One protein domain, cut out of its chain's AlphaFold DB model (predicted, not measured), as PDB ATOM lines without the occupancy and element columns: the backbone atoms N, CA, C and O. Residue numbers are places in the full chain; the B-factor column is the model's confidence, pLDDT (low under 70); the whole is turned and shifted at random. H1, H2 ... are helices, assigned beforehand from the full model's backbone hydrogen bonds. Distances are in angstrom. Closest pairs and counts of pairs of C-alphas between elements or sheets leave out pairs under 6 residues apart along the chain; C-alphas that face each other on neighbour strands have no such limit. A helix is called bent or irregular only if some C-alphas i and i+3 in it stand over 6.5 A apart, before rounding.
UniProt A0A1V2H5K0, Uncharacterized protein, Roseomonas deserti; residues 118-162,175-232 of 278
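This is residues 118 to 162 and 175 to 232 of the 278 residues of an uncharacterized protein of Roseomonas deserti (UniProt A0A1V2H5K0). Helices are stacked nearly side by side, the long H6 along one side, H4 next to it, H5 in the middle and H1 at the far side, with H2 alongside H1 and the short H3 packed on H5. The last part of H6, residues 227 to 232, sticks out. The 103 printed residues hold six named helices, H1 to H6 in chain order, and no named strand: all helix. The whole is compact, with a radius of gyration of the C-alphas of 13.4 A and spans of 37 by 33 by 21 A.

H6, residues 210 to 232, is 31.3 A long and ends at C-alpha 232 (18.754, 11.066, 9.510). H4, residues 175 to 189, measures 21.0 A, and H5, residues 195 to 203, 13.4 A. H1, residues 124 to 132, is 12.7 A long and begins at C-alpha 124 (42.630, -6.309, 5.977). H2, residues 139 to 152, measures 20.0 A, and H3, residues 154 to 157, 5.1 A. H5 is irregular, with C-alphas 196 and 199 7.3 A apart; H2 is only just irregular, with C-alphas 148 and 151 6.6 A apart.

H6 touches H4 the same way at a shallow tilt of 27 degrees, closest at the C-alphas of Ala 185 and Leu 218, 4.4 A. H4 and H5 form a hairpin at 37 degrees, only just steep; the C-alphas of Trp 183 and Ala 201 come closest, 5.0 A. H1 touches H5 opposite ways at a shallow 25 degrees, closest at the C-alphas of Phe 128 and Leu 196, 6.6 A. H1 and H2 form a hairpin at a shallow 12 degrees, closest at the C-alphas of Ser 132 and Gln 139, 5.7 A. H3 touches H5, closest at the C-alphas of Ala 156 and Ile 200, 5.6 A. H2 and H6 are apart. Every O i to N i+4 pair is within hydrogen-bond range in H1 and H4, against 8 of 10 in H2, 3 of 5 in H5 and 18 of 19 in H6; H3 is too short for such a pair.

The C-alphas farthest apart, those of Arg 119 and Ala 231, are 38.8 A apart. Residues 163 to 174 are not printed, and C-alphas 162 and 175 stand 17.8 A apart across this cut. Of the links printed whole, none is long. The mean pLDDT of the printed part is 83.0, with residues 118 to 120, 206 to 215, 228 to 229 and 231 to 232 under 70.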
ATOM      1  N   HIS A 118      50.051  -1.881  11.400       64.38
ATOM      2  CA  HIS A 118      49.229  -2.437  12.477       64.38
ATOM      3  C   HIS A 118      49.544  -3.926  12.641       64.38
ATOM      4  O   HIS A 118      48.980  -4.786  11.972       64.38
ATOM      5  N   ARG A 119      50.462  -4.272  13.549       60.03
ATOM      6  CA  ARG A 119      50.959  -5.657  13.701       60.03
ATOM      7  C   ARG A 119      49.977  -6.652  14.342       60.03
ATOM      8  O   ARG A 119      50.394  -7.739  14.714       60.03
ATOM      9  N   CYS A 120      48.704  -6.303  14.525       62.66
ATOM     10  CA  CYS A 120      47.755  -7.190  15.210       62.66
ATOM     11  C   CYS A 120      46.921  -8.069  14.267       62.66
ATOM     12  O   CYS A 120      46.189  -8.928  14.753       62.66
ATOM     13  N   ARG A 121      46.977  -7.840  12.946       75.38
ATOM     14  CA  ARG A 121      46.217  -8.600  11.942       75.38
ATOM     15  C   ARG A 121      47.048  -8.821  10.693       75.38
ATOM     16  O   ARG A 121      47.675  -7.894  10.197       75.38
ATOM     17  N   ASP A 122      46.961 -10.029  10.152       81.88
ATOM     18  CA  ASP A 122      47.744 -10.411   8.975       81.88
ATOM     19  C   ASP A 122      47.163  -9.865   7.665       81.88
ATOM     20  O   ASP A 122      47.896  -9.699   6.695       81.88
ATOM     21  N   ARG A 123      45.844  -9.615   7.614       89.62
ATOM     22  CA  ARG A 123      45.124  -9.181   6.405       89.62
ATOM     23  C   ARG A 123      43.960  -8.251   6.725       89.62
ATOM     24  O   ARG A 123      43.279  -8.433   7.737       89.62
ATOM     25  N   LEU A 124      43.679  -7.314   5.824       90.31
ATOM     26  CA  LEU A 124      42.630  -6.309   5.977       90.31
ATOM     27  C   LEU A 124      41.208  -6.897   6.137       90.31
ATOM     28  O   LEU A 124      40.496  -6.418   7.016       90.31
ATOM     29  N   PRO A 125      40.776  -7.968   5.432       91.31
ATOM     30  CA  PRO A 125      39.481  -8.610   5.684       91.31
ATOM     31  C   PRO A 125      39.256  -9.052   7.137       91.31
ATOM     32  O   PRO A 125      38.119  -9.047   7.607       91.31
ATOM     33  N   ASN A 126      40.317  -9.380   7.883       89.81
ATOM     34  CA  ASN A 126      40.185  -9.707   9.304       89.81
ATOM     35  C   ASN A 126      39.776  -8.470  10.124       89.81
ATOM     36  O   ASN A 126      39.039  -8.602  11.096       89.81
ATOM     37  N   GLU A 127      40.197  -7.265   9.726       90.06
ATOM     38  CA  GLU A 127      39.756  -6.011  10.353       90.06
ATOM     39  C   GLU A 127      38.268  -5.748  10.082       90.06
ATOM     40  O   GLU A 127      37.550  -5.337  10.989       90.06
ATOM     41  N   PHE A 128      37.763  -6.051   8.879       91.00
ATOM     42  CA  PHE A 128      36.332  -5.917   8.559       91.00
ATOM     43  C   PHE A 128      35.453  -6.768   9.495       91.00
ATOM     44  O   PHE A 128      34.428  -6.299  10.002       91.00
ATOM     45  N   LEU A 129      35.866  -8.006   9.778       88.44
ATOM     46  CA  LEU A 129      35.164  -8.884  10.721       88.44
ATOM     47  C   LEU A 129      35.196  -8.328  12.151       88.44
ATOM     48  O   LEU A 129      34.184  -8.313  12.849       88.44
ATOM     49  N   GLU A 130      36.341  -7.803  12.562       87.19
ATOM     50  CA  GLU A 130      36.572  -7.287  13.911       87.19
ATOM     51  C   GLU A 130      35.886  -5.947  14.172       87.19
ATOM     52  O   GLU A 130      35.493  -5.647  15.297       87.19
ATOM     53  N   VAL A 131      35.687  -5.149  13.127       86.44
ATOM     54  CA  VAL A 131      34.895  -3.925  13.191       86.44
ATOM     55  C   VAL A 131      33.393  -4.229  13.172       86.44
ATOM     56  O   VAL A 131      32.626  -3.582  13.892       86.44
ATOM     57  N   SER A 132      32.964  -5.214  12.377       84.88
ATOM     58  CA  SER A 132      31.544  -5.565  12.226       84.88
ATOM     59  C   SER A 132      30.958  -6.281  13.439       84.88
ATOM     60  O   SER A 132      29.783  -6.078  13.755       84.88
ATOM     61  N   TRP A 133      31.749  -7.102  14.133       75.50
ATOM     62  CA  TRP A 133      31.252  -7.929  15.229       75.50
ATOM     63  C   TRP A 133      30.771  -7.137  16.455       75.50
ATOM     64  O   TRP A 133      29.662  -7.406  16.923       75.50
ATOM     65  N   PRO A 134      31.530  -6.153  16.977       80.62
ATOM     66  CA  PRO A 134      31.104  -5.346  18.118       80.62
ATOM     67  C   PRO A 134      30.083  -4.266  17.735       80.62
ATOM     68  O   PRO A 134      29.575  -3.579  18.617       80.62
ATOM     69  N   GLY A 135      29.797  -4.092  16.438       81.50
ATOM     70  CA  GLY A 135      28.897  -3.053  15.938       81.50
ATOM     71  C   GLY A 135      29.500  -1.647  15.998       81.50
ATOM     72  O   GLY A 135      28.792  -0.690  16.301       81.50
ATOM     73  N   TYR A 136      30.806  -1.500  15.736       82.25
ATOM     74  CA  TYR A 136      31.452  -0.178  15.731       82.25
ATOM     75  C   TYR A 136      30.964   0.729  14.585       82.25
ATOM     76  O   TYR A 136      31.067   1.960  14.676       82.25
ATOM     77  N   ASP A 137      30.402   0.136  13.531       86.75
ATOM     78  CA  ASP A 137      29.646   0.826  12.487       86.75
ATOM     79  C   ASP A 137      28.548  -0.085  11.904       86.75
ATOM     80  O   ASP A 137      28.443  -1.261  12.267       86.75
ATOM     81  N   ASP A 138      27.732   0.466  11.007       87.69
ATOM     82  CA  ASP A 138      26.699  -0.264  10.278       87.69
ATOM     83  C   ASP A 138      27.289  -1.413   9.443       87.69
ATOM     84  O   ASP A 138      28.164  -1.215   8.596       87.69
ATOM     85  N   GLN A 139      26.778  -2.628   9.655       85.06
ATOM     86  CA  GLN A 139      27.263  -3.819   8.953       85.06
ATOM     87  C   GLN A 139      27.017  -3.742   7.445       85.06
ATOM     88  O   GLN A 139      27.855  -4.212   6.677       85.06
ATOM     89  N   GLY A 140      25.910  -3.124   7.019       86.62
ATOM     90  CA  GLY A 140      25.609  -2.906   5.607       86.62
ATOM     91  C   GLY A 140      26.714  -2.107   4.923       86.62
ATOM     92  O   GLY A 140      27.273  -2.573   3.935       86.62
ATOM     93  N   ARG A 141      27.108  -0.967   5.503       87.75
ATOM     94  CA  ARG A 141      28.218  -0.136   5.001       87.75
ATOM     95  C   ARG A 141      29.568  -0.845   5.038       87.75
ATOM     96  O   ARG A 141      30.351  -0.700   4.102       87.75
ATOM     97  N   ILE A 142      29.850  -1.605   6.097       89.50
ATOM     98  CA  ILE A 142      31.109  -2.356   6.223       89.50
ATOM     99  C   ILE A 142      31.239  -3.384   5.089       89.50
ATOM    100  O   ILE A 142      32.276  -3.446   4.432       89.50
ATOM    101  N   PHE A 143      30.199  -4.181   4.828       89.75
ATOM    102  CA  PHE A 143      30.259  -5.209   3.786       89.75
ATOM    103  C   PHE A 143      30.021  -4.659   2.373       89.75
ATOM    104  O   PHE A 143      30.583  -5.206   1.428       89.75
ATOM    105  N   GLU A 144      29.273  -3.560   2.210       90.31
ATOM    106  CA  GLU A 144      29.220  -2.802   0.948       90.31
ATOM    107  C   GLU A 144      30.635  -2.379   0.534       90.31
ATOM    108  O   GLU A 144      31.042  -2.621  -0.602       90.31
ATOM    109  N   GLN A 145      31.409  -1.827   1.474       93.69
ATOM    110  CA  GLN A 145      32.794  -1.441   1.234       93.69
ATOM    111  C   GLN A 145      33.671  -2.633   0.855       93.69
ATOM    112  O   GLN A 145      34.381  -2.566  -0.141       93.69
ATOM    113  N   LEU A 146      33.605  -3.736   1.609       92.62
ATOM    114  CA  LEU A 146      34.405  -4.924   1.302       92.62
ATOM    115  C   LEU A 146      34.102  -5.465  -0.103       92.62
ATOM    116  O   LEU A 146      35.022  -5.777  -0.854       92.62
ATOM    117  N   ASN A 147      32.819  -5.526  -0.473       91.00
ATOM    118  CA  ASN A 147      32.387  -5.974  -1.797       91.00
ATOM    119  C   ASN A 147      32.854  -5.029  -2.914       91.00
ATOM    120  O   ASN A 147      33.130  -5.492  -4.019       91.00
ATOM    121  N   HIS A 148      32.940  -3.724  -2.639       89.88
ATOM    122  CA  HIS A 148      33.486  -2.740  -3.570       89.88
ATOM    123  C   HIS A 148      35.008  -2.876  -3.726       89.88
ATOM    124  O   HIS A 148      35.518  -2.878  -4.847       89.88
ATOM    125  N   ASP A 149      35.731  -3.022  -2.614       90.44
ATOM    126  CA  ASP A 149      37.194  -3.047  -2.589       90.44
ATOM    127  C   ASP A 149      37.764  -4.376  -3.129       90.44
ATOM    128  O   ASP A 149      38.826  -4.384  -3.752       90.44
ATOM    129  N   GLN A 150      37.049  -5.496  -2.961       89.88
ATOM    130  CA  GLN A 150      37.496  -6.837  -3.365       89.88
ATOM    131  C   GLN A 150      37.884  -6.979  -4.846       89.88
ATOM    132  O   GLN A 150      38.993  -7.446  -5.114       89.88
ATOM    133  N   PRO A 151      37.038  -6.602  -5.821       89.44
ATOM    134  CA  PRO A 151      37.432  -6.635  -7.226       89.44
ATOM    135  C   PRO A 151      38.395  -5.501  -7.601       89.44
ATOM    136  O   PRO A 151      39.071  -5.593  -8.620       89.44
ATOM    137  N   ALA A 152      38.439  -4.421  -6.817       86.38
ATOM    138  CA  ALA A 152      39.050  -3.167  -7.233       86.38
ATOM    139  C   ALA A 152      40.469  -2.939  -6.679       86.38
ATOM    140  O   ALA A 152      41.166  -2.057  -7.184       86.38
ATOM    141  N   CYS A 153      40.876  -3.650  -5.620       88.06
ATOM    142  CA  CYS A 153      42.218  -3.576  -5.023       88.06
ATOM    143  C   CYS A 153      42.544  -4.832  -4.171       88.06
ATOM    144  O   CYS A 153      42.751  -4.735  -2.953       88.06
ATOM    145  N   PRO A 154      42.558  -6.043  -4.766       90.19
ATOM    146  CA  PRO A 154      42.780  -7.294  -4.031       90.19
ATOM    147  C   PRO A 154      44.149  -7.354  -3.334       90.19
ATOM    148  O   PRO A 154      44.278  -7.948  -2.262       90.19
ATOM    149  N   GLU A 155      45.169  -6.713  -3.903       90.38
ATOM    150  CA  GLU A 155      46.515  -6.634  -3.339       90.38
ATOM    151  C   GLU A 155      46.549  -5.890  -2.003       90.38
ATOM    152  O   GLU A 155      47.226  -6.348  -1.083       90.38
ATOM    153  N   ALA A 156      45.788  -4.801  -1.858       89.88
ATOM    154  CA  ALA A 156      45.713  -4.049  -0.611       89.88
ATOM    155  C   ALA A 156      44.928  -4.813   0.461       89.88
ATOM    156  O   ALA A 156      45.297  -4.776   1.634       89.88
ATOM    157  N   LEU A 157      43.900  -5.573   0.067       91.06
ATOM    158  CA  LEU A 157      43.177  -6.453   0.989       91.06
ATOM    159  C   LEU A 157      44.055  -7.591   1.528       91.06
ATOM    160  O   LEU A 157      43.860  -8.052   2.653       91.06
ATOM    161  N   ALA A 158      45.035  -8.044   0.748       91.44
ATOM    162  CA  ALA A 158      45.976  -9.069   1.182       91.44
ATOM    163  C   ALA A 158      47.021  -8.558   2.193       91.44
ATOM    164  O   ALA A 158      47.700  -9.386   2.801       91.44
ATOM    165  N   GLN A 159      47.147  -7.239   2.388       89.69
ATOM    166  CA  GLN A 159      48.081  -6.641   3.346       89.69
ATOM    167  C   GLN A 159      47.460  -6.476   4.744       89.69
ATOM    168  O   GLN A 159      46.237  -6.353   4.874       89.69
ATOM    169  N   PRO A 160      48.287  -6.410   5.803       88.62
ATOM    170  CA  PRO A 160      47.868  -5.926   7.115       88.62
ATOM    171  C   PRO A 160      47.263  -4.514   7.041       88.62
ATOM    172  O   PRO A 160      47.759  -3.685   6.270       88.62
ATOM    173  N   PRO A 161      46.249  -4.186   7.866       87.56
ATOM    174  CA  PRO A 161      45.803  -2.803   7.992       87.56
ATOM    175  C   PRO A 161      46.959  -1.900   8.475       87.56
ATOM    176  O   PRO A 161      47.800  -2.333   9.269       87.56
ATOM    177  N   PRO A 162      47.046  -0.637   8.029       85.50
ATOM    178  CA  PRO A 162      47.982   0.326   8.607       85.50
ATOM    179  C   PRO A 162      47.507   0.774   9.997       85.50
ATOM    180  O   PRO A 162      46.312   0.762  10.296       85.50
ATOM    181  N   ARG A 175      50.746  13.763  -4.243       86.44
ATOM    182  CA  ARG A 175      50.324  12.354  -4.244       86.44
ATOM    183  C   ARG A 175      49.798  11.955  -2.871       86.44
ATOM    184  O   ARG A 175      48.779  11.278  -2.792       86.44
ATOM    185  N   MET A 176      50.465  12.396  -1.801       88.81
ATOM    186  CA  MET A 176      49.985  12.196  -0.432       88.81
ATOM    187  C   MET A 176      48.616  12.846  -0.242       88.81
ATOM    188  O   MET A 176      47.681  12.158   0.160       88.81
ATOM    189  N   ARG A 177      48.472  14.135  -0.587       89.56
ATOM    190  CA  ARG A 177      47.194  14.856  -0.434       89.56
ATOM    191  C   ARG A 177      46.049  14.142  -1.145       89.56
ATOM    192  O   ARG A 177      45.009  13.914  -0.544       89.56
ATOM    193  N   ARG A 178      46.281  13.697  -2.377       87.44
ATOM    194  CA  ARG A 178      45.315  12.919  -3.156       87.44
ATOM    195  C   ARG A 178      44.949  11.586  -2.497       87.44
ATOM    196  O   ARG A 178      43.780  11.218  -2.474       87.44
ATOM    197  N   ALA A 179      45.930  10.864  -1.954       90.06
ATOM    198  CA  ALA A 179      45.665   9.632  -1.216       90.06
ATOM    199  C   ALA A 179      44.804   9.905   0.029       90.06
ATOM    200  O   ALA A 179      43.891   9.137   0.309       90.06
ATOM    201  N   MET A 180      45.033  11.019   0.736       93.00
ATOM    202  CA  MET A 180      44.194  11.420   1.870       93.00
ATOM    203  C   MET A 180      42.775  11.819   1.448       93.00
ATOM    204  O   MET A 180      41.817  11.482   2.138       93.00
ATOM    205  N   GLU A 181      42.616  12.503   0.313       93.12
ATOM    206  CA  GLU A 181      41.299  12.844  -0.243       93.12
ATOM    207  C   GLU A 181      40.512  11.591  -0.640       93.12
ATOM    208  O   GLU A 181      39.333  11.479  -0.310       93.12
ATOM    209  N   LEU A 182      41.167  10.619  -1.282       92.00
ATOM    210  CA  LEU A 182      40.560   9.327  -1.601       92.00
ATOM    211  C   LEU A 182      40.199   8.548  -0.330       92.00
ATOM    212  O   LEU A 182      39.109   7.986  -0.234       92.00
ATOM    213  N   TRP A 183      41.090   8.541   0.661       94.12
ATOM    214  CA  TRP A 183      40.819   7.912   1.949       94.12
ATOM    215  C   TRP A 183      39.593   8.547   2.615       94.12
ATOM    216  O   TRP A 183      38.681   7.834   3.041       94.12
ATOM    217  N   LEU A 184      39.508   9.877   2.625       94.88
ATOM    218  CA  LEU A 184      38.345  10.569   3.162       94.88
ATOM    219  C   LEU A 184      37.075  10.236   2.371       94.88
ATOM    220  O   LEU A 184      36.041   9.971   2.979       94.88
ATOM    221  N   ALA A 185      37.140  10.179   1.040       93.25
ATOM    222  CA  ALA A 185      35.995   9.795   0.217       93.25
ATOM    223  C   ALA A 185      35.443   8.414   0.617       93.25
ATOM    224  O   ALA A 185      34.228   8.257   0.760       93.25
ATOM    225  N   HIS A 186      36.320   7.440   0.889       92.69
ATOM    226  CA  HIS A 186      35.907   6.136   1.411       92.69
ATOM    227  C   HIS A 186      35.253   6.259   2.796       92.69
ATOM    228  O   HIS A 186      34.169   5.719   2.996       92.69
ATOM    229  N   VAL A 187      35.839   7.012   3.733       94.25
ATOM    230  CA  VAL A 187      35.265   7.219   5.082       94.25
ATOM    231  C   VAL A 187      33.865   7.847   5.024       94.25
ATOM    232  O   VAL A 187      32.968   7.494   5.798       94.25
ATOM    233  N   LEU A 188      33.653   8.778   4.093       92.31
ATOM    234  CA  LEU A 188      32.374   9.458   3.902       92.31
ATOM    235  C   LEU A 188      31.329   8.556   3.226       92.31
ATOM    236  O   LEU A 188      30.174   8.522   3.665       92.31
ATOM    237  N   ARG A 189      31.724   7.797   2.196       89.12
ATOM    238  CA  ARG A 189      30.821   6.927   1.420       89.12
ATOM    239  C   ARG A 189      30.473   5.622   2.134       89.12
ATOM    240  O   ARG A 189      29.341   5.150   2.010       89.12
ATOM    241  N   CYS A 190      31.441   5.053   2.841       90.81
ATOM    242  CA  CYS A 190      31.420   3.697   3.367       90.81
ATOM    243  C   CYS A 190      31.455   3.707   4.906       90.81
ATOM    244  O   CYS A 190      30.772   4.520   5.547       90.81
ATOM    245  N   SER A 191      32.209   2.779   5.505       92.19
ATOM    246  CA  SER A 191      32.417   2.713   6.945       92.19
ATOM    247  C   SER A 191      33.196   3.931   7.439       92.19
ATOM    248  O   SER A 191      34.189   4.339   6.842       92.19
ATOM    249  N   ARG A 192      32.791   4.486   8.583       91.56
ATOM    250  CA  ARG A 192      33.517   5.568   9.275       91.56
ATOM    251  C   ARG A 192      34.809   5.092   9.951       91.56
ATOM    252  O   ARG A 192      35.497   5.882  10.591       91.56
ATOM    253  N   ARG A 193      35.090   3.788   9.886       91.62
ATOM    254  CA  ARG A 193      36.257   3.135  10.484       91.62
ATOM    255  C   ARG A 193      37.394   3.200   9.477       91.62
ATOM    256  O   ARG A 193      37.539   2.345   8.610       91.62
ATOM    257  N   ASP A 194      38.154   4.279   9.589       91.19
ATOM    258  CA  ASP A 194      39.219   4.707   8.686       91.19
ATOM    259  C   ASP A 194      40.255   3.615   8.399       91.19
ATOM    260  O   ASP A 194      40.735   3.532   7.267       91.19
ATOM    261  N   GLN A 195      40.529   2.725   9.358       89.56
ATOM    262  CA  GLN A 195      41.469   1.621   9.161       89.56
ATOM    263  C   GLN A 195      41.040   0.633   8.061       89.56
ATOM    264  O   GLN A 195      41.891  -0.051   7.496       89.56
ATOM    265  N   LEU A 196      39.743   0.575   7.724       92.62
ATOM    266  CA  LEU A 196      39.219  -0.266   6.641       92.62
ATOM    267  C   LEU A 196      39.543   0.293   5.252       92.62
ATOM    268  O   LEU A 196      39.533  -0.445   4.273       92.62
ATOM    269  N   SER A 197      39.803   1.595   5.157       93.38
ATOM    270  CA  SER A 197      39.991   2.306   3.887       93.38
ATOM    271  C   SER A 197      41.430   2.768   3.671       93.38
ATOM    272  O   SER A 197      41.838   2.999   2.536       93.38
ATOM    273  N   ALA A 198      42.210   2.877   4.748       91.81
ATOM    274  CA  ALA A 198      43.565   3.407   4.733       91.81
ATOM    275  C   ALA A 198      44.478   2.672   3.741       91.81
ATOM    276  O   ALA A 198      45.046   3.286   2.842       91.81
ATOM    277  N   GLY A 199      44.572   1.341   3.848       89.88
ATOM    278  CA  GLY A 199      45.409   0.534   2.952       89.88
ATOM    279  C   GLY A 199      44.994   0.645   1.481       89.88
ATOM    280  O   GLY A 199      45.853   0.746   0.609       89.88
ATOM    281  N   ILE A 200      43.684   0.707   1.215       91.12
ATOM    282  CA  ILE A 200      43.123   0.848  -0.137       91.12
ATOM    283  C   ILE A 200      43.527   2.189  -0.758       91.12
ATOM    284  O   ILE A 200      44.022   2.243  -1.884       91.12
ATOM    285  N   ALA A 201      43.356   3.284  -0.014       91.31
ATOM    286  CA  ALA A 201      43.684   4.619  -0.498       91.31
ATOM    287  C   ALA A 201      45.190   4.790  -0.752       91.31
ATOM    288  O   ALA A 201      45.593   5.401  -1.743       91.31
ATOM    289  N   LEU A 202      46.027   4.204   0.111       88.19
ATOM    290  CA  LEU A 202      47.483   4.240  -0.032       88.19
ATOM    291  C   LEU A 202      47.976   3.422  -1.225       88.19
ATOM    292  O   LEU A 202      48.855   3.891  -1.945       88.19
ATOM    293  N   ALA A 203      47.387   2.252  -1.485       87.38
ATOM    294  CA  ALA A 203      47.726   1.437  -2.652       87.38
ATOM    295  C   ALA A 203      47.433   2.159  -3.980       87.38
ATOM    296  O   ALA A 203      48.127   1.959  -4.974       87.38
ATOM    297  N   ARG A 204      46.443   3.059  -3.992       82.94
ATOM    298  CA  ARG A 204      46.045   3.839  -5.175       82.94
ATOM    299  C   ARG A 204      46.793   5.159  -5.350       82.94
ATOM    300  O   ARG A 204      46.579   5.852  -6.346       82.94
ATOM    301  N   ARG A 205      47.692   5.511  -4.426       77.88
ATOM    302  CA  ARG A 205      48.439   6.778  -4.437       77.88
ATOM    303  C   ARG A 205      49.187   7.032  -5.754       77.88
ATOM    304  O   ARG A 205      49.183   8.163  -6.240       77.88
ATOM    305  N   ASP A 206      49.798   5.997  -6.332       67.81
ATOM    306  CA  ASP A 206      50.669   6.108  -7.511       67.81
ATOM    307  C   ASP A 206      49.957   5.867  -8.860       67.81
ATOM    308  O   ASP A 206      50.591   5.916  -9.917       67.81
ATOM    309  N   ALA A 207      48.634   5.655  -8.865       65.50
ATOM    310  CA  ALA A 207      47.871   5.500 -10.104       65.50
ATOM    311  C   ALA A 207      47.835   6.824 -10.904       65.50
ATOM    312  O   ALA A 207      47.534   7.890 -10.360       65.50
ATOM    313  N   ARG A 208      48.149   6.782 -12.208       52.88
ATOM    314  CA  ARG A 208      48.389   7.982 -13.041       52.88
ATOM    315  C   ARG A 208      47.162   8.909 -13.206       52.88
ATOM    316  O   ARG A 208      47.363  10.117 -13.281       52.88
ATOM    317  N   ASP A 209      45.926   8.407 -13.105       52.94
ATOM    318  CA  ASP A 209      44.698   9.168 -13.446       52.94
ATOM    319  C   ASP A 209      43.894   9.758 -12.269       52.94
ATOM    320  O   ASP A 209      43.047  10.630 -12.452       52.94
ATOM    321  N   ALA A 210      44.178   9.369 -11.032       53.28
ATOM    322  CA  ALA A 210      43.355   9.699  -9.862       53.28
ATOM    323  C   ALA A 210      43.193  11.204  -9.440       53.28
ATOM    324  O   ALA A 210      42.740  11.458  -8.331       53.28
ATOM    325  N   THR A 211      43.619  12.246 -10.188       55.00
ATOM    326  CA  THR A 211      43.709  13.639  -9.643       55.00
ATOM    327  C   THR A 211      42.361  14.312  -9.770       55.00
ATOM    328  O   THR A 211      41.833  14.827  -8.792       55.00
ATOM    329  N   GLY A 212      41.780  14.248 -10.971       60.59
ATOM    330  CA  GLY A 212      40.379  14.609 -11.159       60.59
ATOM    331  C   GLY A 212      39.452  13.627 -10.447       60.59
ATOM    332  O   GLY A 212      38.440  14.036  -9.892       60.59
ATOM    333  N   GLU A 213      39.835  12.349 -10.405       66.44
ATOM    334  CA  GLU A 213      39.014  11.290  -9.825       66.44
ATOM    335  C   GLU A 213      38.872  11.413  -8.302       66.44
ATOM    336  O   GLU A 213      37.751  11.430  -7.805       66.44
ATOM    337  N   ALA A 214      39.967  11.569  -7.549       66.50
ATOM    338  CA  ALA A 214      39.918  11.689  -6.089       66.50
ATOM    339  C   ALA A 214      39.128  12.927  -5.645       66.50
ATOM    340  O   ALA A 214      38.290  12.836  -4.750       66.50
ATOM    341  N   ALA A 215      39.327  14.064  -6.320       69.25
ATOM    342  CA  ALA A 215      38.574  15.283  -6.046       69.25
ATOM    343  C   ALA A 215      37.076  15.126  -6.370       69.25
ATOM    344  O   ALA A 215      36.230  15.621  -5.623       69.25
ATOM    345  N   LEU A 216      36.732  14.432  -7.463       74.88
ATOM    346  CA  LEU A 216      35.345  14.134  -7.827       74.88
ATOM    347  C   LEU A 216      34.685  13.191  -6.812       74.88
ATOM    348  O   LEU A 216      33.583  13.482  -6.345       74.88
ATOM    349  N   HIS A 217      35.369  12.105  -6.437       77.88
ATOM    350  CA  HIS A 217      34.907  11.141  -5.433       77.88
ATOM    351  C   HIS A 217      34.703  11.801  -4.079       77.88
ATOM    352  O   HIS A 217      33.670  11.585  -3.451       77.88
ATOM    353  N   LEU A 218      35.643  12.647  -3.648       75.06
ATOM    354  CA  LEU A 218      35.524  13.370  -2.389       75.06
ATOM    355  C   LEU A 218      34.301  14.290  -2.395       75.06
ATOM    356  O   LEU A 218      33.484  14.196  -1.486       75.06
ATOM    357  N   ARG A 219      34.118  15.109  -3.438       80.69
ATOM    358  CA  ARG A 219      32.945  15.997  -3.549       80.69
ATOM    359  C   ARG A 219      31.630  15.221  -3.555       80.69
ATOM    360  O   ARG A 219      30.676  15.619  -2.890       80.69
ATOM    361  N   ALA A 220      31.571  14.114  -4.296       80.12
ATOM    362  CA  ALA A 220      30.392  13.255  -4.333       80.12
ATOM    363  C   ALA A 220      30.108  12.624  -2.959       80.12
ATOM    364  O   ALA A 220      28.956  12.568  -2.528       80.12
ATOM    365  N   ALA A 221      31.151  12.189  -2.250       77.00
ATOM    366  CA  ALA A 221      31.033  11.589  -0.930       77.00
ATOM    367  C   ALA A 221      30.647  12.615   0.150       77.00
ATOM    368  O   ALA A 221      29.788  12.318   0.977       77.00
ATOM    369  N   GLU A 222      31.211  13.826   0.116       81.00
ATOM    370  CA  GLU A 222      30.820  14.957   0.971       81.00
ATOM    371  C   GLU A 222      29.332  15.294   0.774       81.00
ATOM    372  O   GLU A 222      28.583  15.349   1.750       81.00
ATOM    373  N   ALA A 223      28.872  15.408  -0.477       82.75
ATOM    374  CA  ALA A 223      27.464  15.668  -0.788       82.75
ATOM    375  C   ALA A 223      26.531  14.543  -0.300       82.75
ATOM    376  O   ALA A 223      25.480  14.812   0.287       82.75
ATOM    377  N   ALA A 224      26.919  13.278  -0.494       78.88
ATOM    378  CA  ALA A 224      26.149  12.130  -0.017       78.88
ATOM    379  C   ALA A 224      26.085  12.072   1.521       78.88
ATOM    380  O   ALA A 224      25.025  11.795   2.091       78.88
ATOM    381  N   ALA A 225      27.195  12.364   2.205       73.00
ATOM    382  CA  ALA A 225      27.253  12.425   3.664       73.00
ATOM    383  C   ALA A 225      26.374  13.557   4.219       73.00
ATOM    384  O   ALA A 225      25.644  13.358   5.196       73.00
ATOM    385  N   GLU A 226      26.379  14.724   3.573       75.81
ATOM    386  CA  GLU A 226      25.513  15.843   3.935       75.81
ATOM    387  C   GLU A 226      24.027  15.506   3.721       75.81
ATOM    388  O   GLU A 226      23.194  15.754   4.598       75.81
ATOM    389  N   GLN A 227      23.680  14.864   2.602       76.75
ATOM    390  CA  GLN A 227      22.311  14.419   2.336       76.75
ATOM    391  C   GLN A 227      21.831  13.392   3.373       76.75
ATOM    392  O   GLN A 227      20.739  13.540   3.927       76.75
ATOM    393  N   ALA A 228      22.653  12.388   3.697       67.31
ATOM    394  CA  ALA A 228      22.340  11.402   4.732       67.31
ATOM    395  C   ALA A 228      22.160  12.061   6.113       67.31
ATOM    396  O   ALA A 228      21.242  11.718   6.865       67.31
ATOM    397  N   THR A 229      22.984  13.061   6.424       65.81
ATOM    398  CA  THR A 229      22.887  13.867   7.648       65.81
ATOM    399  C   THR A 229      21.559  14.632   7.740       65.81
ATOM    400  O   THR A 229      20.956  14.729   8.819       65.81
ATOM    401  N   ARG A 230      21.061  15.159   6.614       71.19
ATOM    402  CA  ARG A 230      19.758  15.838   6.543       71.19
ATOM    403  C   ARG A 230      18.586  14.864   6.686       71.19
ATOM    404  O   ARG A 230      17.645  15.207   7.393       71.19
ATOM    405  N   ALA A 231      18.676  13.665   6.104       65.44
ATOM    406  CA  ALA A 231      17.629  12.634   6.147       65.44
ATOM    407  C   ALA A 231      17.571  11.836   7.470       65.44
ATOM    408  O   ALA A 231      16.556  11.219   7.790       65.44
ATOM    409  N   SER A 232      18.645  11.850   8.268       59.03
ATOM    410  CA  SER A 232      18.754  11.066   9.510       59.03
ATOM    411  C   SER A 232      17.588  11.248  10.506       59.03
ATOM    412  O   SER A 232      17.134  10.241  11.046       59.03
TER     413      SER A 232